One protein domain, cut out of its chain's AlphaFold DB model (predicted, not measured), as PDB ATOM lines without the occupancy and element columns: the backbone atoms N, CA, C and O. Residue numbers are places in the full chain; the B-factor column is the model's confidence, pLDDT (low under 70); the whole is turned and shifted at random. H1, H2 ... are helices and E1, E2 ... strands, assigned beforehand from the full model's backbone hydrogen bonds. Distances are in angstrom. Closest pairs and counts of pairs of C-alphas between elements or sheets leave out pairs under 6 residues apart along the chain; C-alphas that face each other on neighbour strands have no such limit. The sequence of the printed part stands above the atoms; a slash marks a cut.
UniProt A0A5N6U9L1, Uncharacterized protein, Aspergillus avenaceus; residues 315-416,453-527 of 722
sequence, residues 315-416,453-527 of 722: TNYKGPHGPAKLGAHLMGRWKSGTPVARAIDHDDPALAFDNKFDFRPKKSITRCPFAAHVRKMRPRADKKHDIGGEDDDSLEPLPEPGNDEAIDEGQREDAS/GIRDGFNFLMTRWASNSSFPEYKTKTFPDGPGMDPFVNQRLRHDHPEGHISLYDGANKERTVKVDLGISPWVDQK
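Overview. This is residues 315 to 416 and 453 to 527 of the 722 residues of an uncharacterized protein of Aspergillus avenaceus (UniProt A0A5N6U9L1). With little regular structure, loops surround H2, with hairpin E1 and E2 on one side and H4 far out on the other. Five named helices, then three strands, hold 53 of 177 printed residues: mixed class, antiparallel sheet E1 - E2. The whole is compact, radius of gyration of the C-alphas 16.1 A, spanning 45 by 40 by 30 A.

Arrangement. Start at hairpin E1, residues 500 to 505, and E2, residues 513 to 519; N 502 and O 516 are within hydrogen-bond range, 3.0 A. H2, residues 373 to 377, touches H5, residues 458 to 466; Lys 376 and Ala 466 have the closest C-alphas, 5.7 A. H4, residues 405 to 412, is apart from these. Every O i to N i+4 pair is within range in H2 and H4, 4 of 5 in H5.

Along the chain. Find C-alpha 322 at (18.432, -5.367, -42.289); H1, residues 322 to 331, runs 14.2 A. H3 is residues 380 to 383. E3, residues 524 to 527, ends at (48.949, -1.129, -39.834).

Size, cuts and confidence. Residues 417 to 452 are cut out; C-alphas 416 and 453 are 9.3 A apart. Links H1 to H2, H3 to H4 and H5 to E1 are long. Residues 385 to 414 and 493 have pLDDT under 70.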
ATOM      1  N   THR A 315      13.214  -7.784 -33.921       90.81
ATOM      2  CA  THR A 315      12.633  -7.295 -35.184       90.81
ATOM      3  C   THR A 315      13.434  -6.157 -35.813       90.81
ATOM      4  O   THR A 315      13.230  -5.876 -36.992       90.81
ATOM      5  N   ASN A 316      14.371  -5.534 -35.083       92.25
ATOM      6  CA  ASN A 316      14.999  -4.271 -35.496       92.25
ATOM      7  C   ASN A 316      15.733  -4.345 -36.848       92.25
ATOM      8  O   ASN A 316      15.706  -3.382 -37.613       92.25
ATOM      9  N   TYR A 317      16.365  -5.487 -37.133       94.38
ATOM     10  CA  TYR A 317      17.167  -5.725 -38.341       94.38
ATOM     11  C   TYR A 317      16.591  -6.832 -39.234       94.38
ATOM     12  O   TYR A 317      17.283  -7.335 -40.118       94.38
ATOM     13  N   LYS A 318      15.337  -7.249 -39.015       89.38
ATOM     14  CA  LYS A 318      14.690  -8.253 -39.868       89.38
ATOM     15  C   LYS A 318      14.211  -7.615 -41.174       89.38
ATOM     16  O   LYS A 318      13.771  -6.471 -41.199       89.38
ATOM     17  N   GLY A 319      14.267  -8.386 -42.258       88.75
ATOM     18  CA  GLY A 319      13.802  -7.966 -43.582       88.75
ATOM     19  C   GLY A 319      14.922  -7.552 -44.547       88.75
ATOM     20  O   GLY A 319      16.107  -7.620 -44.214       88.75
ATOM     21  N   PRO A 320      14.558  -7.136 -45.773       88.94
ATOM     22  CA  PRO A 320      15.502  -6.956 -46.879       88.94
ATOM     23  C   PRO A 320      16.516  -5.822 -46.666       88.94
ATOM     24  O   PRO A 320      17.595  -5.858 -47.241       88.94
ATOM     25  N   HIS A 321      16.210  -4.840 -45.814       93.25
ATOM     26  CA  HIS A 321      17.103  -3.710 -45.514       93.25
ATOM     27  C   HIS A 321      17.900  -3.885 -44.211       93.25
ATOM     28  O   HIS A 321      18.618  -2.975 -43.800       93.25
ATOM     29  N   GLY A 322      17.790  -5.052 -43.566       95.94
ATOM     30  CA  GLY A 322      18.432  -5.367 -42.289       95.94
ATOM     31  C   GLY A 322      19.941  -5.101 -42.242       95.94
ATOM     32  O   GLY A 322      20.370  -4.369 -41.349       95.94
ATOM     33  N   PRO A 323      20.747  -5.613 -43.196       97.12
ATOM     34  CA  PRO A 323      22.195  -5.395 -43.215       97.12
ATOM     35  C   PRO A 323      22.568  -3.917 -43.336       97.12
ATOM     36  O   PRO A 323      23.415  -3.431 -42.593       97.12
ATOM     37  N   ALA A 324      21.884  -3.182 -44.221       97.88
ATOM     38  CA  ALA A 324      22.117  -1.753 -44.413       97.88
ATOM     39  C   ALA A 324      21.792  -0.955 -43.141       97.88
ATOM     40  O   ALA A 324      22.585  -0.108 -42.732       97.88
ATOM     41  N   LYS A 325      20.670  -1.272 -42.476       97.62
ATOM     42  CA  LYS A 325      20.303  -0.662 -41.192       97.62
ATOM     43  C   LYS A 325      21.312  -1.007 -40.098       97.62
ATOM     44  O   LYS A 325      21.716  -0.119 -39.357       97.62
ATOM     45  N   LEU A 326      21.753  -2.263 -40.006       97.75
ATOM     46  CA  LEU A 326      22.763  -2.675 -39.032       97.75
ATOM     47  C   LEU A 326      24.070  -1.907 -39.241       97.75
ATOM     48  O   LEU A 326      24.566  -1.307 -38.295       97.75
ATOM     49  N   GLY A 327      24.582  -1.854 -40.471       98.19
ATOM     50  CA  GLY A 327      25.784  -1.086 -40.793       98.19
ATOM     51  C   GLY A 327      25.634   0.394 -40.432       98.19
ATOM     52  O   GLY A 327      26.501   0.960 -39.765       98.19
ATOM     53  N   ALA A 328      24.484   0.989 -40.768       98.56
ATOM     54  CA  ALA A 328      24.175   2.366 -40.404       98.56
ATOM     55  C   ALA A 328      24.153   2.578 -38.884       98.56
ATOM     56  O   ALA A 328      24.658   3.587 -38.405       98.56
ATOM     57  N   HIS A 329      23.618   1.629 -38.111       98.12
ATOM     58  CA  HIS A 329      23.585   1.674 -36.645       98.12
ATOM     59  C   HIS A 329      24.972   1.457 -36.015       98.12
ATOM     60  O   HIS A 329      25.265   2.083 -35.001       98.12
ATOM     61  N   LEU A 330      25.846   0.643 -36.620       98.12
ATOM     62  CA  LEU A 330      27.247   0.497 -36.190       98.12
ATOM     63  C   LEU A 330      28.056   1.778 -36.448       98.12
ATOM     64  O   LEU A 330      28.858   2.186 -35.609       98.12
ATOM     65  N   MET A 331      27.840   2.433 -37.590       98.50
ATOM     66  CA  MET A 331      28.522   3.684 -37.941       98.50
ATOM     67  C   MET A 331      27.905   4.900 -37.226       98.50
ATOM     68  O   MET A 331      28.597   5.834 -36.828       98.50
ATOM     69  N   GLY A 332      26.585   4.891 -37.050       98.31
ATOM     70  CA  GLY A 332      25.727   6.008 -36.635       98.31
ATOM     71  C   GLY A 332      25.302   6.942 -37.782       98.31
ATOM     72  O   GLY A 332      24.629   7.952 -37.548       98.31
ATOM     73  N   ARG A 333      25.644   6.590 -39.027       98.62
ATOM     74  CA  ARG A 333      25.179   7.220 -40.273       98.62
ATOM     75  C   ARG A 333      24.924   6.146 -41.327       98.62
ATOM     76  O   ARG A 333      25.645   5.158 -41.366       98.62
ATOM     77  N   TRP A 334      23.939   6.351 -42.192       98.69
ATOM     78  CA  TRP A 334      23.764   5.554 -43.407       98.69
ATOM     79  C   TRP A 334      24.917   5.792 -44.385       98.69
ATOM     80  O   TRP A 334      25.630   6.791 -44.281       98.69
ATOM     81  N   LYS A 335      25.085   4.902 -45.370       98.19
ATOM     82  CA  LYS A 335      26.125   5.038 -46.407       98.19
ATOM     83  C   LYS A 335      26.027   6.350 -47.197       98.19
ATOM     84  O   LYS A 335      27.041   6.889 -47.628       98.19
ATOM     85  N   SER A 336      24.819   6.892 -47.344       97.38
ATOM     86  CA  SER A 336      24.555   8.221 -47.916       97.38
ATOM     87  C   SER A 336      25.082   9.391 -47.077       97.38
ATOM     88  O   SER A 336      25.093  10.511 -47.567       97.38
ATOM     89  N   GLY A 337      25.453   9.157 -45.815       97.88
ATOM     90  CA  GLY A 337      25.791  10.182 -44.829       97.88
ATOM     91  C   GLY A 337      24.660  10.525 -43.857       97.88
ATOM     92  O   GLY A 337      24.927  11.104 -42.801       97.88
ATOM     93  N   THR A 338      23.417  10.124 -44.133       98.19
ATOM     94  CA  THR A 338      22.252  10.456 -43.297       98.19
ATOM     95  C   THR A 338      22.443  10.017 -41.843       98.19
ATOM     96  O   THR A 338      22.733   8.843 -41.600       98.19
ATOM     97  N   PRO A 339      22.271  10.898 -40.840       97.56
ATOM     98  CA  PRO A 339      22.432  10.508 -39.445       97.56
ATOM     99  C   PRO A 339      21.288   9.611 -38.975       97.56
ATOM    100  O   PRO A 339      20.116   9.993 -39.025       97.56
ATOM    101  N   VAL A 340      21.629   8.447 -38.416       96.62
ATOM    102  CA  VAL A 340      20.632   7.487 -37.902       96.62
ATOM    103  C   VAL A 340      19.807   8.091 -36.759       96.62
ATOM    104  O   VAL A 340      18.632   7.780 -36.596       96.62
ATOM    105  N   ALA A 341      20.370   9.057 -36.027       92.75
ATOM    106  CA  ALA A 341      19.646   9.824 -35.012       92.75
ATOM    107  C   ALA A 341      18.402  10.566 -35.555       92.75
ATOM    108  O   ALA A 341      17.509  10.896 -34.768       92.75
ATOM    109  N   ARG A 342      18.340  10.827 -36.871       92.62
ATOM    110  CA  ARG A 342      17.209  11.473 -37.555       92.62
ATOM    111  C   ARG A 342      16.427  10.539 -38.477       92.62
ATOM    112  O   ARG A 342      15.227  10.739 -38.621       92.62
ATOM    113  N   ALA A 343      17.076   9.535 -39.064       95.00
ATOM    114  CA  ALA A 343      16.438   8.533 -39.915       95.00
ATOM    115  C   ALA A 343      16.792   7.126 -39.402       95.00
ATOM    116  O   ALA A 343      17.816   6.551 -39.764       95.00
ATOM    117  N   ILE A 344      15.977   6.608 -38.480       93.38
ATOM    118  CA  ILE A 344      16.318   5.426 -37.665       93.38
ATOM    119  C   ILE A 344      16.190   4.125 -38.467       93.38
ATOM    120  O   ILE A 344      17.041   3.237 -38.360       93.38
ATOM    121  N   ASP A 345      15.111   4.004 -39.243       92.75
ATOM    122  CA  ASP A 345      14.705   2.749 -39.883       92.75
ATOM    123  C   ASP A 345      15.126   2.639 -41.347       92.75
ATOM    124  O   ASP A 345      15.422   1.540 -41.820       92.75
ATOM    125  N   HIS A 346      15.189   3.769 -42.051       95.31
ATOM    126  CA  HIS A 346      15.497   3.833 -43.475       95.31
ATOM    127  C   HIS A 346      16.388   5.031 -43.778       95.31
ATOM    128  O   HIS A 346      16.318   6.047 -43.088       95.31
ATOM    129  N   ASP A 347      17.209   4.899 -44.816       97.38
ATOM    130  CA  ASP A 347      18.008   6.004 -45.326       97.38
ATOM    131  C   ASP A 347      17.108   7.098 -45.920       97.38
ATOM    132  O   ASP A 347      16.091   6.809 -46.554       97.38
ATOM    133  N   ASP A 348      17.517   8.349 -45.741       97.06
ATOM    134  CA  ASP A 348      16.907   9.526 -46.352       97.06
ATOM    135  C   ASP A 348      18.013  10.423 -46.923       97.06
ATOM    136  O   ASP A 348      18.507  11.311 -46.227       97.06
ATOM    137  N   PRO A 349      18.418  10.226 -48.192       94.75
ATOM    138  CA  PRO A 349      19.500  10.991 -48.809       94.75
ATOM    139  C   PRO A 349      19.315  12.518 -48.792       94.75
ATOM    140  O   PRO A 349      20.297  13.240 -48.962       94.75
ATOM    141  N   ALA A 350      18.103  13.042 -48.551       96.06
ATOM    142  CA  ALA A 350      17.898  14.479 -48.348       96.06
ATOM    143  C   ALA A 350      18.609  15.007 -47.084       96.06
ATOM    144  O   ALA A 350      18.885  16.203 -46.972       96.06
ATOM    145  N   LEU A 351      18.944  14.114 -46.149       96.12
ATOM    146  CA  LEU A 351      19.656  14.383 -44.900       96.12
ATOM    147  C   LEU A 351      21.132  13.947 -44.940       96.12
ATOM    148  O   LEU A 351      21.794  13.979 -43.901       96.12
ATOM    149  N   ALA A 352      21.669  13.584 -46.112       95.38
ATOM    150  CA  ALA A 352      23.027  13.058 -46.300       95.38
ATOM    151  C   ALA A 352      24.122  13.857 -45.566       95.38
ATOM    152  O   ALA A 352      24.985  13.291 -44.902       95.38
ATOM    153  N   PHE A 353      24.065  15.188 -45.635       95.81
ATOM    154  CA  PHE A 353      25.065  16.079 -45.025       95.81
ATOM    155  C   PHE A 353      24.578  16.734 -43.733       95.81
ATOM    156  O   PHE A 353      25.190  17.688 -43.251       95.81
ATOM    157  N   ASP A 354      23.460  16.265 -43.181       94.25
ATOM    158  CA  ASP A 354      22.904  16.869 -41.988       94.25
ATOM    159  C   ASP A 354      23.761  16.567 -40.751       94.25
ATOM    160  O   ASP A 354      24.199  15.433 -40.491       94.25
ATOM    161  N   ASN A 355      23.996  17.619 -39.969       93.56
ATOM    162  CA  ASN A 355      24.734  17.550 -38.716       93.56
ATOM    163  C   ASN A 355      23.961  18.145 -37.528       93.56
ATOM    164  O   ASN A 355      24.528  18.250 -36.437       93.56
ATOM    165  N   LYS A 356      22.677  18.485 -37.721       90.94
ATOM    166  CA  LYS A 356      21.817  19.195 -36.763       90.94
ATOM    167  C   LYS A 356      21.141  18.241 -35.774       90.94
ATOM    168  O   LYS A 356      19.923  18.066 -35.775       90.94
ATOM    169  N   PHE A 357      21.947  17.561 -34.965       89.50
ATOM    170  CA  PHE A 357      21.491  16.614 -33.942       89.50
ATOM    171  C   PHE A 357      22.491  16.536 -32.788       89.50
ATOM    172  O   PHE A 357      23.655  16.890 -32.944       89.50
ATOM    173  N   ASP A 358      22.082  16.017 -31.636       87.00
ATOM    174  CA  ASP A 358      22.951  15.925 -30.456       87.00
ATOM    175  C   ASP A 358      22.774  14.640 -29.632       87.00
ATOM    176  O   ASP A 358      23.333  14.529 -28.546       87.00
ATOM    177  N   PHE A 359      22.053  13.659 -30.183       89.44
ATOM    178  CA  PHE A 359      21.729  12.361 -29.576       89.44
ATOM    179  C   PHE A 359      20.774  12.381 -28.374       89.44
ATOM    180  O   PHE A 359      20.652  11.363 -27.686       89.44
ATOM    181  N   ARG A 360      20.049  13.480 -28.134       85.19
ATOM    182  CA  ARG A 360      18.931  13.462 -27.182       85.19
ATOM    183  C   ARG A 360      17.743  12.623 -27.708       85.19
ATOM    184  O   ARG A 360      17.511  12.603 -28.922       85.19
ATOM    185  N   PRO A 361      16.981  11.945 -26.821       82.94
ATOM    186  CA  PRO A 361      17.234  11.764 -25.382       82.94
ATOM    187  C   PRO A 361      18.495  10.952 -25.065       82.94
ATOM    188  O   PRO A 361      18.760   9.915 -25.675       82.94
ATOM    189  N   LYS A 362      19.254  11.396 -24.054       79.88
ATOM    190  CA  LYS A 362      20.609  10.886 -23.783       79.88
ATOM    191  C   LYS A 362      20.644   9.430 -23.340       79.88
ATOM    192  O   LYS A 362      21.631   8.762 -23.625       79.88
ATOM    193  N   LYS A 363      19.644   8.916 -22.615       83.12
ATOM    194  CA  LYS A 363      19.647   7.509 -22.156       83.12
ATOM    195  C   LYS A 363      18.903   6.562 -23.097       83.12
ATOM    196  O   LYS A 363      18.780   5.378 -22.793       83.12
ATOM    197  N   SER A 364      18.479   7.037 -24.270       85.81
ATOM    198  CA  SER A 364      17.835   6.192 -25.274       85.81
ATOM    199  C   SER A 364      18.840   5.607 -26.268       85.81
ATOM    200  O   SER A 364      19.556   6.327 -26.969       85.81
ATOM    201  N   ILE A 365      18.839   4.277 -26.359       88.62
ATOM    202  CA  ILE A 365      19.607   3.501 -27.344       88.62
ATOM    203  C   ILE A 365      18.828   3.273 -28.652       88.62
ATOM    204  O   ILE A 365      19.395   2.854 -29.655       88.62
ATOM    205  N   THR A 366      17.520   3.553 -28.647       88.12
ATOM    206  CA  THR A 366      16.586   3.163 -29.721       88.12
ATOM    207  C   THR A 366      16.848   3.856 -31.056       88.12
ATOM    208  O   THR A 366      16.598   3.262 -32.100       88.12
ATOM    209  N   ARG A 367      17.350   5.100 -31.033       89.19
ATOM    210  CA  ARG A 367      17.645   5.866 -32.252       89.19
ATOM    211  C   ARG A 367      19.021   5.528 -32.805       89.19
ATOM    212  O   ARG A 367      19.134   5.063 -33.924       89.19
ATOM    213  N   CYS A 368      20.061   5.780 -32.016       95.06
ATOM    214  CA  CYS A 368      21.451   5.557 -32.390       95.06
ATOM    215  C   CYS A 368      22.134   4.783 -31.256       95.06
ATOM    216  O   CYS A 368      22.096   5.271 -30.119       95.06
ATOM    217  N   PRO A 369      22.761   3.624 -31.514       96.31
ATOM    218  CA  PRO A 369      23.492   2.897 -30.484       96.31
ATOM    219  C   PRO A 369      24.553   3.768 -29.810       96.31
ATOM    220  O   PRO A 369      25.251   4.536 -30.467       96.31
ATOM    221  N   PHE A 370      24.711   3.633 -28.494       96.62
ATOM    222  CA  PHE A 370      25.708   4.402 -27.737       96.62
ATOM    223  C   PHE A 370      27.137   4.178 -28.226       96.62
ATOM    224  O   PHE A 370      27.940   5.106 -28.218       96.62
ATOM    225  N   ALA A 371      27.439   2.953 -28.659       97.00
ATOM    226  CA  ALA A 371      28.749   2.600 -29.169       97.00
ATOM    227  C   ALA A 371      28.900   2.787 -30.687       97.00
ATOM    228  O   ALA A 371      29.942   2.433 -31.222       97.00
ATOM    229  N   ALA A 372      27.910   3.363 -31.382       98.25
ATOM    230  CA  ALA A 372      28.054   3.706 -32.794       98.25
ATOM    231  C   ALA A 372      29.270   4.622 -33.014       98.25
ATOM    232  O   ALA A 372      29.497   5.535 -32.213       98.25
ATOM    233  N   HIS A 373      30.007   4.424 -34.109       98.19
ATOM    234  CA  HIS A 373      31.287   5.099 -34.362       98.19
ATOM    235  C   HIS A 373      31.220   6.619 -34.158       98.19
ATOM    236  O   HIS A 373      31.918   7.185 -33.316       98.19
ATOM    237  N   VAL A 374      30.297   7.304 -34.842       97.31
ATOM    238  CA  VAL A 374      30.179   8.771 -34.727       97.31
ATOM    239  C   VAL A 374      29.725   9.243 -33.338       97.31
ATOM    240  O   VAL A 374      30.025  10.376 -32.968       97.31
ATOM    241  N   ARG A 375      29.015   8.405 -32.563       96.81
ATOM    242  CA  ARG A 375      28.553   8.721 -31.196       96.81
ATOM    243  C   ARG A 375      29.662   8.494 -30.167       96.81
ATOM    244  O   ARG A 375      29.781   9.281 -29.235       96.81
ATOM    245  N   LYS A 376      30.533   7.502 -30.382       96.12
ATOM    246  CA  LYS A 376      31.782   7.328 -29.623       96.12
ATOM    247  C   LYS A 376      32.753   8.475 -29.864       96.12
ATOM    248  O   LYS A 376      33.245   9.048 -28.903       96.12
ATOM    249  N   MET A 377      32.992   8.820 -31.130       95.44
ATOM    250  CA  MET A 377      33.996   9.821 -31.515       95.44
ATOM    251  C   MET A 377      33.560  11.260 -31.247       95.44
ATOM    252  O   MET A 377      34.398  12.141 -31.080       95.44
ATOM    253  N   ARG A 378      32.250  11.523 -31.202       93.88
ATOM    254  CA  ARG A 378      31.699  12.820 -30.801       93.88
ATOM    255  C   ARG A 378      30.402  12.590 -30.014       93.88
ATOM    256  O   ARG A 378      29.343  12.581 -30.628       93.88
ATOM    257  N   PRO A 379      30.449  12.459 -28.678       91.69
ATOM    258  CA  PRO A 379      29.288  12.115 -27.839       91.69
ATOM    259  C   PRO A 379      28.176  13.174 -27.783       91.69
ATOM    260  O   PRO A 379      27.041  12.869 -27.416       91.69
ATOM    261  N   ARG A 380      28.476  14.425 -28.160       89.25
ATOM    262  CA  ARG A 380      27.536  15.563 -28.159       89.25
ATOM    263  C   ARG A 380      26.834  15.708 -26.802       89.25
ATOM    264  O   ARG A 380      27.509  15.974 -25.814       89.25
ATOM    265  N   ALA A 381      25.508  15.564 -26.727       84.44
ATOM    266  CA  ALA A 381      24.784  15.737 -25.472       84.44
ATOM    267  C   ALA A 381      25.124  14.661 -24.432       84.44
ATOM    268  O   ALA A 381      24.959  14.919 -23.246       84.44
ATOM    269  N   ASP A 382      25.644  13.491 -24.823       85.38
ATOM    270  CA  ASP A 382      25.957  12.413 -23.874       85.38
ATOM    271  C   ASP A 382      27.005  12.794 -22.818       85.38
ATOM    272  O   ASP A 382      27.032  12.167 -21.762       85.38
ATOM    273  N   LYS A 383      27.844  13.803 -23.089       82.12
ATOM    274  CA  LYS A 383      28.848  14.328 -22.150       82.12
ATOM    275  C   LYS A 383      28.387  15.556 -21.360       82.12
ATOM    276  O   LYS A 383      29.090  15.974 -20.449       82.12
ATOM    277  N   LYS A 384      27.224  16.131 -21.675       74.50
ATOM    278  CA  LYS A 384      26.754  17.379 -21.057       74.50
ATOM    279  C   LYS A 384      25.804  17.045 -19.917       74.50
ATOM    280  O   LYS A 384      24.738  16.498 -20.187       74.50
ATOM    281  N   HIS A 385      26.144  17.361 -18.671       61.53
ATOM    282  CA  HIS A 385      25.277  17.044 -17.528       61.53
ATOM    283  C   HIS A 385      23.945  17.817 -17.578       61.53
ATOM    284  O   HIS A 385      22.893  17.200 -17.420       61.53
ATOM    285  N   ASP A 386      23.966  19.094 -17.970       59.38
ATOM    286  CA  ASP A 386      22.810  19.991 -17.797       59.38
ATOM    287  C   ASP A 386      21.864  20.099 -19.011       59.38
ATOM    288  O   ASP A 386      20.785  20.675 -18.914       59.38
ATOM    289  N   ILE A 387      22.214  19.530 -20.176       60.84
ATOM    290  CA  ILE A 387      21.442  19.759 -21.423       60.84
ATOM    291  C   ILE A 387      20.526  18.589 -21.790       60.84
ATOM    292  O   ILE A 387      20.959  17.696 -22.509       60.84
ATOM    293  N   GLY A 388      19.257  18.591 -21.385       57.28
ATOM    294  CA  GLY A 388      18.250  17.590 -21.784       57.28
ATOM    295  C   GLY A 388      18.081  16.423 -20.804       57.28
ATOM    296  O   GLY A 388      19.048  15.992 -20.171       57.28
ATOM    297  N   GLY A 389      16.842  15.928 -20.693       59.56
ATOM    298  CA  GLY A 389      16.411  14.958 -19.682       59.56
ATOM    299  C   GLY A 389      16.880  13.513 -19.895       59.56
ATOM    300  O   GLY A 389      17.320  13.111 -20.975       59.56
ATOM    301  N   GLU A 390      16.786  12.724 -18.821       58.34
ATOM    302  CA  GLU A 390      17.233  11.326 -18.765       58.34
ATOM    303  C   GLU A 390      16.284  10.361 -19.495       58.34
ATOM    304  O   GLU A 390      16.751   9.513 -20.251       58.34
ATOM    305  N   ASP A 391      14.972  10.546 -19.327       59.62
ATOM    306  CA  ASP A 391      13.892   9.757 -19.947       59.62
ATOM    307  C   ASP A 391      12.951  10.624 -20.800       59.62
ATOM    308  O   ASP A 391      11.849  10.214 -21.161       59.62
ATOM    309  N   ASP A 392      13.369  11.852 -21.096       49.91
ATOM    310  CA  ASP A 392      12.510  12.829 -21.736       49.91
ATOM    311  C   ASP A 392      12.455  12.600 -23.252       49.91
ATOM    312  O   ASP A 392      13.403  12.897 -23.975       49.91
ATOM    313  N   ASP A 393      11.331  12.087 -23.753       53.41
ATOM    314  CA  ASP A 393      11.032  12.057 -25.190       53.41
ATOM    315  C   ASP A 393      10.869  13.480 -25.779       53.41
ATOM    316  O   ASP A 393      10.572  13.611 -26.974       53.41
ATOM    317  N   SER A 394      11.053  14.549 -24.984       53.34
ATOM    318  CA  SER A 394      11.007  15.916 -25.484       53.34
ATOM    319  C   SER A 394      11.988  16.123 -26.632       53.34
ATOM    320  O   SER A 394      13.192  15.862 -26.594       53.34
ATOM    321  N   LEU A 395      11.412  16.631 -27.711       55.06
ATOM    322  CA  LEU A 395      12.120  17.153 -28.863       55.06
ATOM    323  C   LEU A 395      12.412  18.639 -28.652       55.06
ATOM    324  O   LEU A 395      12.357  19.403 -29.618       55.06
ATOM    325  N   GLU A 396      12.640  19.069 -27.401       60.59
ATOM    326  CA  GLU A 396      12.878  20.480 -27.128       60.59
ATOM    327  C   GLU A 396      14.028  20.974 -28.013       60.59
ATOM    328  O   GLU A 396      15.110  20.355 -28.041       60.59
ATOM    329  N   PRO A 397      13.788  22.050 -28.792       59.91
ATOM    330  CA  PRO A 397      14.783  22.575 -29.702       59.91
ATOM    331  C   PRO A 397      16.100  22.794 -28.971       59.91
ATOM    332  O   PRO A 397      16.121  23.211 -27.815       59.91
ATOM    333  N   LEU A 398      17.204  22.499 -29.653       63.19
ATOM    334  CA  LEU A 398      18.519  22.857 -29.141       63.19
ATOM    335  C   LEU A 398      18.528  24.357 -28.796       63.19
ATOM    336  O   LEU A 398      18.099  25.148 -29.650       63.19
ATOM    337  N   PRO A 399      18.974  24.747 -27.585       60.97
ATOM    338  CA  PRO A 399      19.153  26.152 -27.253       60.97
ATOM    339  C   PRO A 399      20.095  26.784 -28.279       60.97
ATOM    340  O   PRO A 399      21.021  26.133 -28.773       60.97
ATOM    341  N   GLU A 400      19.801  28.023 -28.671       62.59
ATOM    342  CA  GLU A 400      20.613  28.692 -29.684       62.59
ATOM    343  C   GLU A 400      21.996  29.028 -29.107       62.59
ATOM    344  O   GLU A 400      22.094  29.338 -27.917       62.59
ATOM    345  N   PRO A 401      23.059  28.967 -29.931       60.41
ATOM    346  CA  PRO A 401      24.366  29.497 -29.554       60.41
ATOM    347  C   PRO A 401      24.277  30.903 -28.954       60.41
ATOM    348  O   PRO A 401      23.642  31.766 -29.561       60.41
ATOM    349  N   GLY A 402      24.930  31.156 -27.815       60.22
ATOM    350  CA  GLY A 402      24.986  32.496 -27.218       60.22
ATOM    351  C   GLY A 402      23.835  32.848 -26.272       60.22
ATOM    352  O   GLY A 402      23.857  33.933 -25.693       60.22
ATOM    353  N   ASN A 403      22.819  31.989 -26.121       62.72
ATOM    354  CA  ASN A 403      21.637  32.310 -25.308       62.72
ATOM    355  C   ASN A 403      21.792  31.988 -23.815       62.72
ATOM    356  O   ASN A 403      21.000  32.483 -23.014       62.72
ATOM    357  N   ASP A 404      22.761  31.156 -23.437       58.28
ATOM    358  CA  ASP A 404      22.986  30.743 -22.052       58.28
ATOM    359  C   ASP A 404      24.484  30.486 -21.837       58.28
ATOM    360  O   ASP A 404      25.061  29.564 -22.416       58.28
ATOM    361  N   GLU A 405      25.106  31.327 -21.009       57.59
ATOM    362  CA  GLU A 405      26.547  31.300 -20.749       57.59
ATOM    363  C   GLU A 405      27.008  29.975 -20.122       57.59
ATOM    364  O   GLU A 405      28.081  29.496 -20.475       57.59
ATOM    365  N   ALA A 406      26.200  29.325 -19.276       53.47
ATOM    366  CA  ALA A 406      26.557  28.041 -18.661       53.47
ATOM    367  C   ALA A 406      26.472  26.885 -19.675       53.47
ATOM    368  O   ALA A 406      27.298  25.968 -19.674       53.47
ATOM    369  N   ILE A 407      25.501  26.951 -20.592       55.66
ATOM    370  CA  ILE A 407      25.409  26.028 -21.731       55.66
ATOM    371  C   ILE A 407      26.582  26.239 -22.690       55.66
ATOM    372  O   ILE A 407      27.144  25.259 -23.181       55.66
ATOM    373  N   ASP A 408      26.968  27.483 -22.955       55.94
ATOM    374  CA  ASP A 408      28.094  27.797 -23.832       55.94
ATOM    375  C   ASP A 408      29.442  27.423 -23.196       55.94
ATOM    376  O   ASP A 408      30.311  26.896 -23.893       55.94
ATOM    377  N   GLU A 409      29.606  27.593 -21.882       53.31
ATOM    378  CA  GLU A 409      30.779  27.131 -21.128       53.31
ATOM    379  C   GLU A 409      30.898  25.602 -21.156       53.31
ATOM    380  O   GLU A 409      31.924  25.088 -21.605       53.31
ATOM    381  N   GLY A 410      29.830  24.859 -20.846       51.47
ATOM    382  CA  GLY A 410      29.828  23.391 -20.940       51.47
ATOM    383  C   GLY A 410      29.983  22.848 -22.372       51.47
ATOM    384  O   GLY A 410      30.324  21.681 -22.571       51.47
ATOM    385  N   GLN A 411      29.736  23.672 -23.401       50.03
ATOM    386  CA  GLN A 411      30.039  23.345 -24.803       50.03
ATOM    387  C   GLN A 411      31.468  23.683 -25.216       50.03
ATOM    388  O   GLN A 411      32.019  22.985 -26.069       50.03
ATOM    389  N   ARG A 412      32.064  24.710 -24.605       54.06
ATOM    390  CA  ARG A 412      33.481  25.044 -24.755       54.06
ATOM    391  C   ARG A 412      34.367  24.029 -24.034       54.06
ATOM    392  O   ARG A 412      35.406  23.704 -24.573       54.06
ATOM    393  N   GLU A 413      33.944  23.451 -22.911       55.16
ATOM    394  CA  GLU A 413      34.730  22.468 -22.139       55.16
ATOM    395  C   GLU A 413      35.022  21.131 -22.856       55.16
ATOM    396  O   GLU A 413      35.882  20.368 -22.412       55.16
ATOM    397  N   ASP A 414      34.362  20.831 -23.979       66.19
ATOM    398  CA  ASP A 414      34.613  19.610 -24.754       66.19
ATOM    399  C   ASP A 414      35.825  19.780 -25.691       66.19
ATOM    400  O   ASP A 414      35.698  19.881 -26.916       66.19
ATOM    401  N   ALA A 415      37.011  19.836 -25.080       71.06
ATOM    402  CA  ALA A 415      38.300  20.028 -25.749       71.06
ATOM    403  C   ALA A 415      38.740  18.835 -26.623       71.06
ATOM    404  O   ALA A 415      39.681  18.955 -27.407       71.06
ATOM    405  N   SER A 416      38.055  17.691 -26.527       86.56
ATOM    406  CA  SER A 416      38.371  16.475 -27.285       86.56
ATOM    407  C   SER A 416      37.817  16.535 -28.709       86.56
ATOM    408  O   SER A 416      36.867  15.837 -29.080       86.56
ATOM    409  N   GLY A 453      46.982  19.086 -28.930       93.25
ATOM    410  CA  GLY A 453      47.497  18.096 -27.982       93.25
ATOM    411  C   GLY A 453      47.054  16.674 -28.335       93.25
ATOM    412  O   GLY A 453      45.860  16.383 -28.381       93.25
ATOM    413  N   ILE A 454      48.011  15.767 -28.570       94.38
ATOM    414  CA  ILE A 454      47.732  14.366 -28.954       94.38
ATOM    415  C   ILE A 454      46.960  13.642 -27.850       94.38
ATOM    416  O   ILE A 454      46.030  12.883 -28.142       94.38
ATOM    417  N   ARG A 455      47.331  13.906 -26.592       91.44
ATOM    418  CA  ARG A 455      46.700  13.318 -25.410       91.44
ATOM    419  C   ARG A 455      45.213  13.621 -25.310       91.44
ATOM    420  O   ARG A 455      44.479  12.704 -24.974       91.44
ATOM    421  N   ASP A 456      44.796  14.846 -25.621       89.94
ATOM    422  CA  ASP A 456      43.405  15.302 -25.469       89.94
ATOM    423  C   ASP A 456      42.565  15.076 -26.741       89.94
ATOM    424  O   ASP A 456      41.338  14.984 -26.669       89.94
ATOM    425  N   GLY A 457      43.232  14.942 -27.895       93.62
ATOM    426  CA  GLY A 457      42.643  14.593 -29.187       93.62
ATOM    427  C   GLY A 457      42.673  13.086 -29.454       93.62
ATOM    428  O   GLY A 457      42.024  12.302 -28.761       93.62
ATOM    429  N   PHE A 458      43.420  12.670 -30.483       95.31
ATOM    430  CA  PHE A 458      43.462  11.281 -30.965       95.31
ATOM    431  C   PHE A 458      43.593  10.223 -29.858       95.31
ATOM    432  O   PHE A 458      42.782   9.298 -29.811       95.31
ATOM    433  N   ASN A 459      44.572  10.348 -28.955       93.00
ATOM    434  CA  ASN A 459      44.810   9.318 -27.940       93.00
ATOM    435  C   ASN A 459      43.609   9.183 -26.986       93.00
ATOM    436  O   ASN A 459      43.189   8.062 -26.692       93.00
ATOM    437  N   PHE A 460      42.991  10.296 -26.573       92.19
ATOM    438  CA  PHE A 460      41.787  10.273 -25.741       92.19
ATOM    439  C   PHE A 460      40.616   9.584 -26.443       92.19
ATOM    440  O   PHE A 460      39.996   8.682 -25.870       92.19
ATOM    441  N   LEU A 461      40.342   9.964 -27.697       94.31
ATOM    442  CA  LEU A 461      39.245   9.393 -28.483       94.31
ATOM    443  C   LEU A 461      39.395   7.873 -28.616       94.31
ATOM    444  O   LEU A 461      38.439   7.127 -28.399       94.31
ATOM    445  N   MET A 462      40.608   7.403 -28.900       91.94
ATOM    446  CA  MET A 462      40.887   5.978 -29.075       91.94
ATOM    447  C   MET A 462      40.826   5.205 -27.753       91.94
ATOM    448  O   MET A 462      40.144   4.180 -27.658       91.94
ATOM    449  N   THR A 463      41.508   5.691 -26.714       88.75
ATOM    450  CA  THR A 463      41.705   4.928 -25.470       88.75
ATOM    451  C   THR A 463      40.546   5.076 -24.488       88.75
ATOM    452  O   THR A 463      40.140   4.099 -23.856       88.75
ATOM    453  N   ARG A 464      39.983   6.282 -24.347       89.88
ATOM    454  CA  ARG A 464      38.964   6.587 -23.329       89.88
ATOM    455  C   ARG A 464      37.546   6.426 -23.837       89.88
ATOM    456  O   ARG A 464      36.664   6.149 -23.019       89.88
ATOM    457  N   TRP A 465      37.320   6.571 -25.144       93.56
ATOM    458  CA  TRP A 465      35.983   6.487 -25.736       93.56
ATOM    459  C   TRP A 465      35.798   5.237 -26.589       93.56
ATOM    460  O   TRP A 465      34.998   4.370 -26.221       93.56
ATOM    461  N   ALA A 466      36.531   5.117 -27.697       93.38
ATOM    462  CA  ALA A 466      36.343   4.050 -28.679       93.38
ATOM    463  C   ALA A 466      36.520   2.659 -28.057       93.38
ATOM    464  O   ALA A 466      35.681   1.776 -28.235       93.38
ATOM    465  N   SER A 467      37.569   2.504 -27.252       91.56
ATOM    466  CA  SER A 467      37.952   1.228 -26.640       91.56
ATOM    467  C   SER A 467      37.288   0.954 -25.290       91.56
ATOM    468  O   SER A 467      37.437  -0.123 -24.736       91.56
ATOM    469  N   ASN A 468      36.525   1.899 -24.741       91.38
ATOM    470  CA  ASN A 468      35.929   1.754 -23.414       91.38
ATOM    471  C   ASN A 468      34.495   1.215 -23.505       91.38
ATOM    472  O   ASN A 468      33.595   1.934 -23.938       91.38
ATOM    473  N   SER A 469      34.252  -0.021 -23.058       92.38
ATOM    474  CA  SER A 469      32.921  -0.651 -23.117       92.38
ATOM    475  C   SER A 469      31.854   0.043 -22.266       92.38
ATOM    476  O   SER A 469      30.667  -0.070 -22.567       92.38
ATOM    477  N   SER A 470      32.266   0.783 -21.236       92.38
ATOM    478  CA  SER A 470      31.371   1.503 -20.321       92.38
ATOM    479  C   SER A 470      31.088   2.939 -20.762       92.38
ATOM    480  O   SER A 470      30.363   3.656 -20.078       92.38
ATOM    481  N   PHE A 471      31.679   3.380 -21.875       92.81
ATOM    482  CA  PHE A 471      31.515   4.728 -22.405       92.81
ATOM    483  C   PHE A 471      30.417   4.789 -23.488       92.81
ATOM    484  O   PHE A 471      30.389   3.902 -24.342       92.81
ATOM    485  N   PRO A 472      29.580   5.841 -23.569       90.81
ATOM    486  CA  PRO A 472      29.432   6.936 -22.612       90.81
ATOM    487  C   PRO A 472      28.929   6.466 -21.246       90.81
ATOM    488  O   PRO A 472      28.266   5.440 -21.147       90.81
ATOM    489  N   GLU A 473      29.261   7.216 -20.198       86.44
ATOM    490  CA  GLU A 473      28.943   6.861 -18.810       86.44
ATOM    491  C   GLU A 473      27.434   6.983 -18.509       86.44
ATOM    492  O   GLU A 473      26.672   7.612 -19.251       86.44
ATOM    493  N   TYR A 474      26.999   6.376 -17.399       83.19
ATOM    494  CA  TYR A 474      25.635   6.477 -16.851       83.19
ATOM    495  C   TYR A 474      24.502   6.024 -17.793       83.19
ATOM    496  O   TYR A 474      23.353   6.468 -17.672       83.19
ATOM    497  N   LYS A 475      24.798   5.117 -18.729       86.94
ATOM    498  CA  LYS A 475      23.792   4.489 -19.595       86.94
ATOM    499  C   LYS A 475      23.246   3.232 -18.928       86.94
ATOM    500  O   LYS A 475      23.981   2.282 -18.695       86.94
ATOM    501  N   THR A 476      21.952   3.241 -18.621       83.69
ATOM    502  CA  THR A 476      21.260   2.140 -17.929       83.69
ATOM    503  C   THR A 476      20.499   1.219 -18.883       83.69
ATOM    504  O   THR A 476      20.309   0.046 -18.579       83.69
ATOM    505  N   LYS A 477      20.090   1.723 -20.056       86.69
ATOM    506  CA  LYS A 477      19.365   0.967 -21.092       86.69
ATOM    507  C   LYS A 477      20.336   0.304 -22.071       86.69
ATOM    508  O   LYS A 477      20.377   0.637 -23.256       86.69
ATOM    509  N   THR A 478      21.169  -0.592 -21.555       90.31
ATOM    510  CA  THR A 478      22.184  -1.342 -22.314       90.31
ATOM    511  C   THR A 478      22.121  -2.819 -21.967       90.31
ATOM    512  O   THR A 478      21.352  -3.233 -21.098       90.31
ATOM    513  N   PHE A 479      22.920  -3.635 -22.649       91.69
ATOM    514  CA  PHE A 479      23.196  -4.978 -22.161       91.69
ATOM    515  C   PHE A 479      23.961  -4.871 -20.822       91.69
ATOM    516  O   PHE A 479      24.602  -3.835 -20.597       91.69
ATOM    517  N   PRO A 480      23.925  -5.884 -19.931       90.94
ATOM    518  CA  PRO A 480      24.644  -5.837 -18.650       90.94
ATOM    519  C   PRO A 480      26.136  -5.474 -18.742       90.94
ATOM    520  O   PRO A 480      26.663  -4.853 -17.826       90.94
ATOM    521  N   ASP A 481      26.790  -5.790 -19.864       89.31
ATOM    522  CA  ASP A 481      28.211  -5.496 -20.119       89.31
ATOM    523  C   ASP A 481      28.480  -4.024 -20.519       89.31
ATOM    524  O   ASP A 481      29.629  -3.627 -20.724       89.31
ATOM    525  N   GLY A 482      27.427  -3.202 -20.613       92.50
ATOM    526  CA  GLY A 482      27.488  -1.773 -20.920       92.50
ATOM    527  C   GLY A 482      27.163  -1.420 -22.380       92.50
ATOM    528  O   GLY A 482      26.723  -2.267 -23.164       92.50
ATOM    529  N   PRO A 483      27.340  -0.143 -22.772       94.69
ATOM    530  CA  PRO A 483      27.183   0.327 -24.152       94.69
ATOM    531  C   PRO A 483      27.919  -0.509 -25.208       94.69
ATOM    532  O   PRO A 483      27.393  -0.719 -26.306       94.69
ATOM    533  N   GLY A 484      29.122  -0.971 -24.874       94.69
ATOM    534  CA  GLY A 484      30.049  -1.613 -25.795       94.69
ATOM    535  C   GLY A 484      31.110  -0.658 -26.347       94.69
ATOM    536  O   GLY A 484      31.272   0.484 -25.904       94.69
ATOM    537  N   MET A 485      31.878  -1.152 -27.309       94.12
ATOM    538  CA  MET A 485      33.028  -0.477 -27.912       94.12
ATOM    539  C   MET A 485      32.735  -0.060 -29.353       94.12
ATOM    540  O   MET A 485      31.834  -0.598 -29.993       94.12
ATOM    541  N   ASP A 486      33.508   0.902 -29.852       96.12
ATOM    542  CA  ASP A 486      33.454   1.332 -31.249       96.12
ATOM    543  C   ASP A 486      33.652   0.134 -32.198       96.12
ATOM    544  O   ASP A 486      34.665  -0.557 -32.078       96.12
ATOM    545  N   PRO A 487      32.743  -0.138 -33.150       95.69
ATOM    546  CA  PRO A 487      32.832  -1.332 -33.985       95.69
ATOM    547  C   PRO A 487      34.034  -1.387 -34.933       95.69
ATOM    548  O   PRO A 487      34.395  -2.473 -35.382       95.69
ATOM    549  N   PHE A 488      34.634  -0.243 -35.259       95.12
ATOM    550  CA  PHE A 488      35.613  -0.123 -36.335       95.12
ATOM    551  C   PHE A 488      37.024   0.106 -35.821       95.12
ATOM    552  O   PHE A 488      37.957  -0.475 -36.361       95.12
ATOM    553  N   VAL A 489      37.195   0.951 -34.806       92.00
ATOM    554  CA  VAL A 489      38.531   1.425 -34.414       92.00
ATOM    555  C   VAL A 489      38.870   1.158 -32.950       92.00
ATOM    556  O   VAL A 489      39.902   1.621 -32.473       92.00
ATOM    557  N   ASN A 490      38.041   0.401 -32.219       89.50
ATOM    558  CA  ASN A 490      38.404  -0.010 -30.863       89.50
ATOM    559  C   ASN A 490      39.756  -0.741 -30.829       89.50
ATOM    560  O   ASN A 490      40.163  -1.427 -31.769       89.50
ATOM    561  N   GLN A 491      40.441  -0.581 -29.708       81.56
ATOM    562  CA  GLN A 491      41.775  -1.084 -29.457       81.56
ATOM    563  C   GLN A 491      41.763  -1.915 -28.171       81.56
ATOM    564  O   GLN A 491      41.300  -1.484 -27.118       81.56
ATOM    565  N   ARG A 492      42.310  -3.128 -28.235       77.56
ATOM    566  CA  ARG A 492      42.548  -3.984 -27.069       77.56
ATOM    567  C   ARG A 492      43.767  -3.516 -26.255       77.56
ATOM    568  O   ARG A 492      44.857  -4.046 -26.418       77.56
ATOM    569  N   LEU A 493      43.585  -2.541 -25.367       69.19
ATOM    570  CA  LEU A 493      44.694  -1.871 -24.660       69.19
ATOM    571  C   LEU A 493      45.507  -2.775 -23.710       69.19
ATOM    572  O   LEU A 493      46.585  -2.396 -23.269       69.19
ATOM    573  N   ARG A 494      44.972  -3.942 -23.326       71.56
ATOM    574  CA  ARG A 494      45.607  -4.900 -22.406       71.56
ATOM    575  C   ARG A 494      45.181  -6.330 -22.719       71.56
ATOM    576  O   ARG A 494      44.136  -6.561 -23.326       71.56
ATOM    577  N   HIS A 495      45.930  -7.322 -22.233       71.25
ATOM    578  CA  HIS A 495      45.538  -8.726 -22.398       71.25
ATOM    579  C   HIS A 495      44.186  -9.035 -21.719       71.25
ATOM    580  O   HIS A 495      43.412  -9.837 -22.235       71.25
ATOM    581  N   ASP A 496      43.856  -8.407 -20.595       75.19
ATOM    582  CA  ASP A 496      42.578  -8.604 -19.895       75.19
ATOM    583  C   ASP A 496      41.425  -7.760 -20.463       75.19
ATOM    584  O   ASP A 496      40.303  -7.829 -19.965       75.19
ATOM    585  N   HIS A 497      41.684  -6.958 -21.498       76.56
ATOM    586  CA  HIS A 497      40.671  -6.114 -22.110       76.56
ATOM    587  C   HIS A 497      39.578  -6.971 -22.770       76.56
ATOM    588  O   HIS A 497      39.916  -7.929 -23.478       76.56
ATOM    589  N   PRO A 498      38.286  -6.643 -22.569       81.12
ATOM    590  CA  PRO A 498      37.185  -7.420 -23.124       81.12
ATOM    591  C   PRO A 498      37.235  -7.453 -24.654       81.12
ATOM    592  O   PRO A 498      37.728  -6.521 -25.298       81.12
ATOM    593  N   GLU A 499      36.686  -8.522 -25.233       85.81
ATOM    594  CA  GLU A 499      36.436  -8.580 -26.671       85.81
ATOM    595  C   GLU A 499      35.400  -7.527 -27.082       85.81
ATOM    596  O   GLU A 499      34.467  -7.206 -26.332       85.81
ATOM    597  N   GLY A 500      35.575  -6.991 -28.292       89.06
ATOM    598  CA  GLY A 500      34.685  -5.995 -28.869       89.06
ATOM    599  C   GLY A 500      33.253  -6.510 -28.922       89.06
ATOM    600  O   GLY A 500      32.980  -7.595 -29.435       89.06
ATOM    601  N   HIS A 501      32.326  -5.711 -28.406       94.44
ATOM    602  CA  HIS A 501      30.894  -5.954 -28.508       94.44
ATOM    603  C   HIS A 501      30.148  -4.623 -28.568       94.44
ATOM    604  O   HIS A 501      30.688  -3.583 -28.182       94.44
ATOM    605  N   ILE A 502      28.893  -4.669 -29.001       95.81
ATOM    606  CA  ILE A 502      27.985  -3.522 -29.003       95.81
ATOM    607  C   ILE A 502      26.614  -3.916 -28.453       95.81
ATOM    608  O   ILE A 502      26.080  -4.979 -28.780       95.81
ATOM    609  N   SER A 503      26.042  -3.045 -27.621       96.31
ATOM    610  CA  SER A 503      24.638  -3.121 -27.217       96.31
ATOM    611  C   SER A 503      23.745  -2.504 -28.290       96.31
ATOM    612  O   SER A 503      23.939  -1.350 -28.673       96.31
ATOM    613  N   LEU A 504      22.740  -3.249 -28.749       95.50
ATOM    614  CA  LEU A 504      21.760  -2.787 -29.736       95.50
ATOM    615  C   LEU A 504      20.332  -2.925 -29.208       95.50
ATOM    616  O   LEU A 504      20.043  -3.777 -28.371       95.50
ATOM    617  N   TYR A 505      19.428  -2.103 -29.736       93.12
ATOM    618  CA  TYR A 505      17.989  -2.251 -29.522       93.12
ATOM    619  C   TYR A 505      17.444  -3.475 -30.282       93.12
ATOM    620  O   TYR A 505      17.770  -3.671 -31.456       93.12
ATOM    621  N   ASP A 506      16.601  -4.281 -29.626       87.50
ATOM    622  CA  ASP A 506      16.017  -5.502 -30.203       87.50
ATOM    623  C   ASP A 506      14.838  -5.244 -31.166       87.50
ATOM    624  O   ASP A 506      14.466  -6.117 -31.952       87.50
ATOM    625  N   GLY A 507      14.267  -4.034 -31.164       87.19
ATOM    626  CA  GLY A 507      13.154  -3.643 -32.043       87.19
ATOM    627  C   GLY A 507      11.759  -3.979 -31.512       87.19
ATOM    628  O   GLY A 507      10.771  -3.585 -32.131       87.19
ATOM    629  N   ALA A 508      11.653  -4.688 -30.385       83.94
ATOM    630  CA  ALA A 508      10.384  -5.153 -29.826       83.94
ATOM    631  C   ALA A 508      10.054  -4.474 -28.491       83.94
ATOM    632  O   ALA A 508       8.922  -4.036 -28.287       83.94
ATOM    633  N   ASN A 509      11.031  -4.339 -27.591       81.44
ATOM    634  CA  ASN A 509      10.842  -3.707 -26.283       81.44
ATOM    635  C   ASN A 509      11.930  -2.659 -26.051       81.44
ATOM    636  O   ASN A 509      13.101  -3.006 -25.986       81.44
ATOM    637  N   LYS A 510      11.548  -1.382 -25.909       76.12
ATOM    638  CA  LYS A 510      12.480  -0.244 -25.768       76.12
ATOM    639  C   LYS A 510      13.484  -0.385 -24.612       76.12
ATOM    640  O   LYS A 510      14.530   0.253 -24.652       76.12
ATOM    641  N   GLU A 511      13.178  -1.219 -23.620       76.44
ATOM    642  CA  GLU A 511      14.046  -1.511 -22.471       76.44
ATOM    643  C   GLU A 511      14.915  -2.763 -22.673       76.44
ATOM    644  O   GLU A 511      15.794  -3.059 -21.865       76.44
ATOM    645  N   ARG A 512      14.685  -3.522 -23.749       84.38
ATOM    646  CA  ARG A 512      15.441  -4.726 -24.072       84.38
ATOM    647  C   ARG A 512      16.528  -4.423 -25.090       84.38
ATOM    648  O   ARG A 512      16.303  -3.873 -26.168       84.38
ATOM    649  N   THR A 513      17.722  -4.864 -24.741       92.06
ATOM    650  CA  THR A 513      18.906  -4.762 -25.577       92.06
ATOM    651  C   THR A 513      19.502  -6.135 -25.826       92.06
ATOM    652  O   THR A 513      19.248  -7.104 -25.104       92.06
ATOM    653  N   VAL A 514      20.275  -6.219 -26.896       93.50
ATOM    654  CA  VAL A 514      20.956  -7.431 -27.339       93.50
ATOM    655  C   VAL A 514      22.435  -7.120 -27.489       93.50
ATOM    656  O   VAL A 514      22.805  -6.066 -28.011       93.50
ATOM    657  N   LYS A 515      23.274  -8.039 -27.018       94.69
ATOM    658  CA  LYS A 515      24.717  -7.981 -27.229       94.69
ATOM    659  C   LYS A 515      25.040  -8.560 -28.596       94.69
ATOM    660  O   LYS A 515      24.590  -9.658 -28.926       94.69
ATOM    661  N   VAL A 516      25.828  -7.832 -29.372       94.69
ATOM    662  CA  VAL A 516      26.449  -8.355 -30.588       94.69
ATOM    663  C   VAL A 516      27.947  -8.390 -30.372       94.69
ATOM    664  O   VAL A 516      28.582  -7.342 -30.265       94.69
ATOM    665  N   ASP A 517      28.495  -9.597 -30.308       93.31
ATOM    666  CA  ASP A 517      29.936  -9.810 -30.260       93.31
ATOM    667  C   ASP A 517      30.548  -9.505 -31.632       93.31
ATOM    668  O   ASP A 517      30.094 -10.009 -32.668       93.31
ATOM    669  N   LEU A 518      31.560  -8.642 -31.624       90.44
ATOM    670  CA  LEU A 518      32.301  -8.179 -32.799       90.44
ATOM    671  C   LEU A 518      33.681  -8.846 -32.889       90.44
ATOM    672  O   LEU A 518      34.259  -8.920 -33.970       90.44
ATOM    673  N   GLY A 519      34.208  -9.338 -31.764       83.25
ATOM    674  CA  GLY A 519      35.587  -9.804 -31.658       83.25
ATOM    675  C   GLY A 519      36.577  -8.637 -31.593       83.25
ATOM    676  O   GLY A 519      36.225  -7.519 -31.219       83.25
ATOM    677  N   ILE A 520      37.842  -8.891 -31.926       71.38
ATOM    678  CA  ILE A 520      38.918  -7.890 -31.854       71.38
ATOM    679  C   ILE A 520      39.142  -7.291 -33.247       71.38
ATOM    680  O   ILE A 520      39.621  -7.997 -34.130       71.38
ATOM    681  N   SER A 521      38.819  -6.002 -33.419       71.44
ATOM    682  CA  SER A 521      39.039  -5.214 -34.649       71.44
ATOM    683  C   SER A 521      38.748  -5.991 -35.950       71.44
ATOM    684  O   SER A 521      39.641  -6.182 -36.777       71.44
ATOM    685  N   PRO A 522      37.518  -6.500 -36.142       80.50
ATOM    686  CA  PRO A 522      37.245  -7.535 -37.144       80.50
ATOM    687  C   PRO A 522      37.463  -7.080 -38.593       80.50
ATOM    688  O   PRO A 522      37.776  -7.908 -39.451       80.50
ATOM    689  N   TRP A 523      37.302  -5.782 -38.876       95.00
ATOM    690  CA  TRP A 523      37.279  -5.266 -40.251       95.00
ATOM    691  C   TRP A 523      38.327  -4.205 -40.552       95.00
ATOM    692  O   TRP A 523      38.515  -3.870 -41.717       95.00
ATOM    693  N   VAL A 524      38.993  -3.668 -39.533       94.50
ATOM    694  CA  VAL A 524      40.027  -2.647 -39.706       94.50
ATOM    695  C   VAL A 524      41.325  -3.184 -39.130       94.50
ATOM    696  O   VAL A 524      41.454  -3.369 -37.922       94.50
ATOM    697  N   ASP A 525      42.293  -3.430 -40.001       92.00
ATOM    698  CA  ASP A 525      43.644  -3.777 -39.589       92.00
ATOM    699  C   ASP A 525      44.447  -2.490 -39.410       92.00
ATOM    700  O   ASP A 525      44.702  -1.733 -40.347       92.00
ATOM    701  N   GLN A 526      44.864  -2.253 -38.174       91.44
ATOM    702  CA  GLN A 526      45.667  -1.098 -37.816       91.44
ATOM    703  C   GLN A 526      47.137  -1.374 -38.151       91.44
ATOM    704  O   GLN A 526      47.824  -2.093 -37.429       91.44
ATOM    705  N   LYS A 527      47.615  -0.840 -39.279       93.75
ATOM    706  CA  LYS A 527      48.949  -1.129 -39.834       93.75
ATOM    707  C   LYS A 527      50.058  -0.220 -39.312       93.75
ATOM    708  O   LYS A 527      51.184  -0.289 -39.794       93.75
TER     709      LYS A 527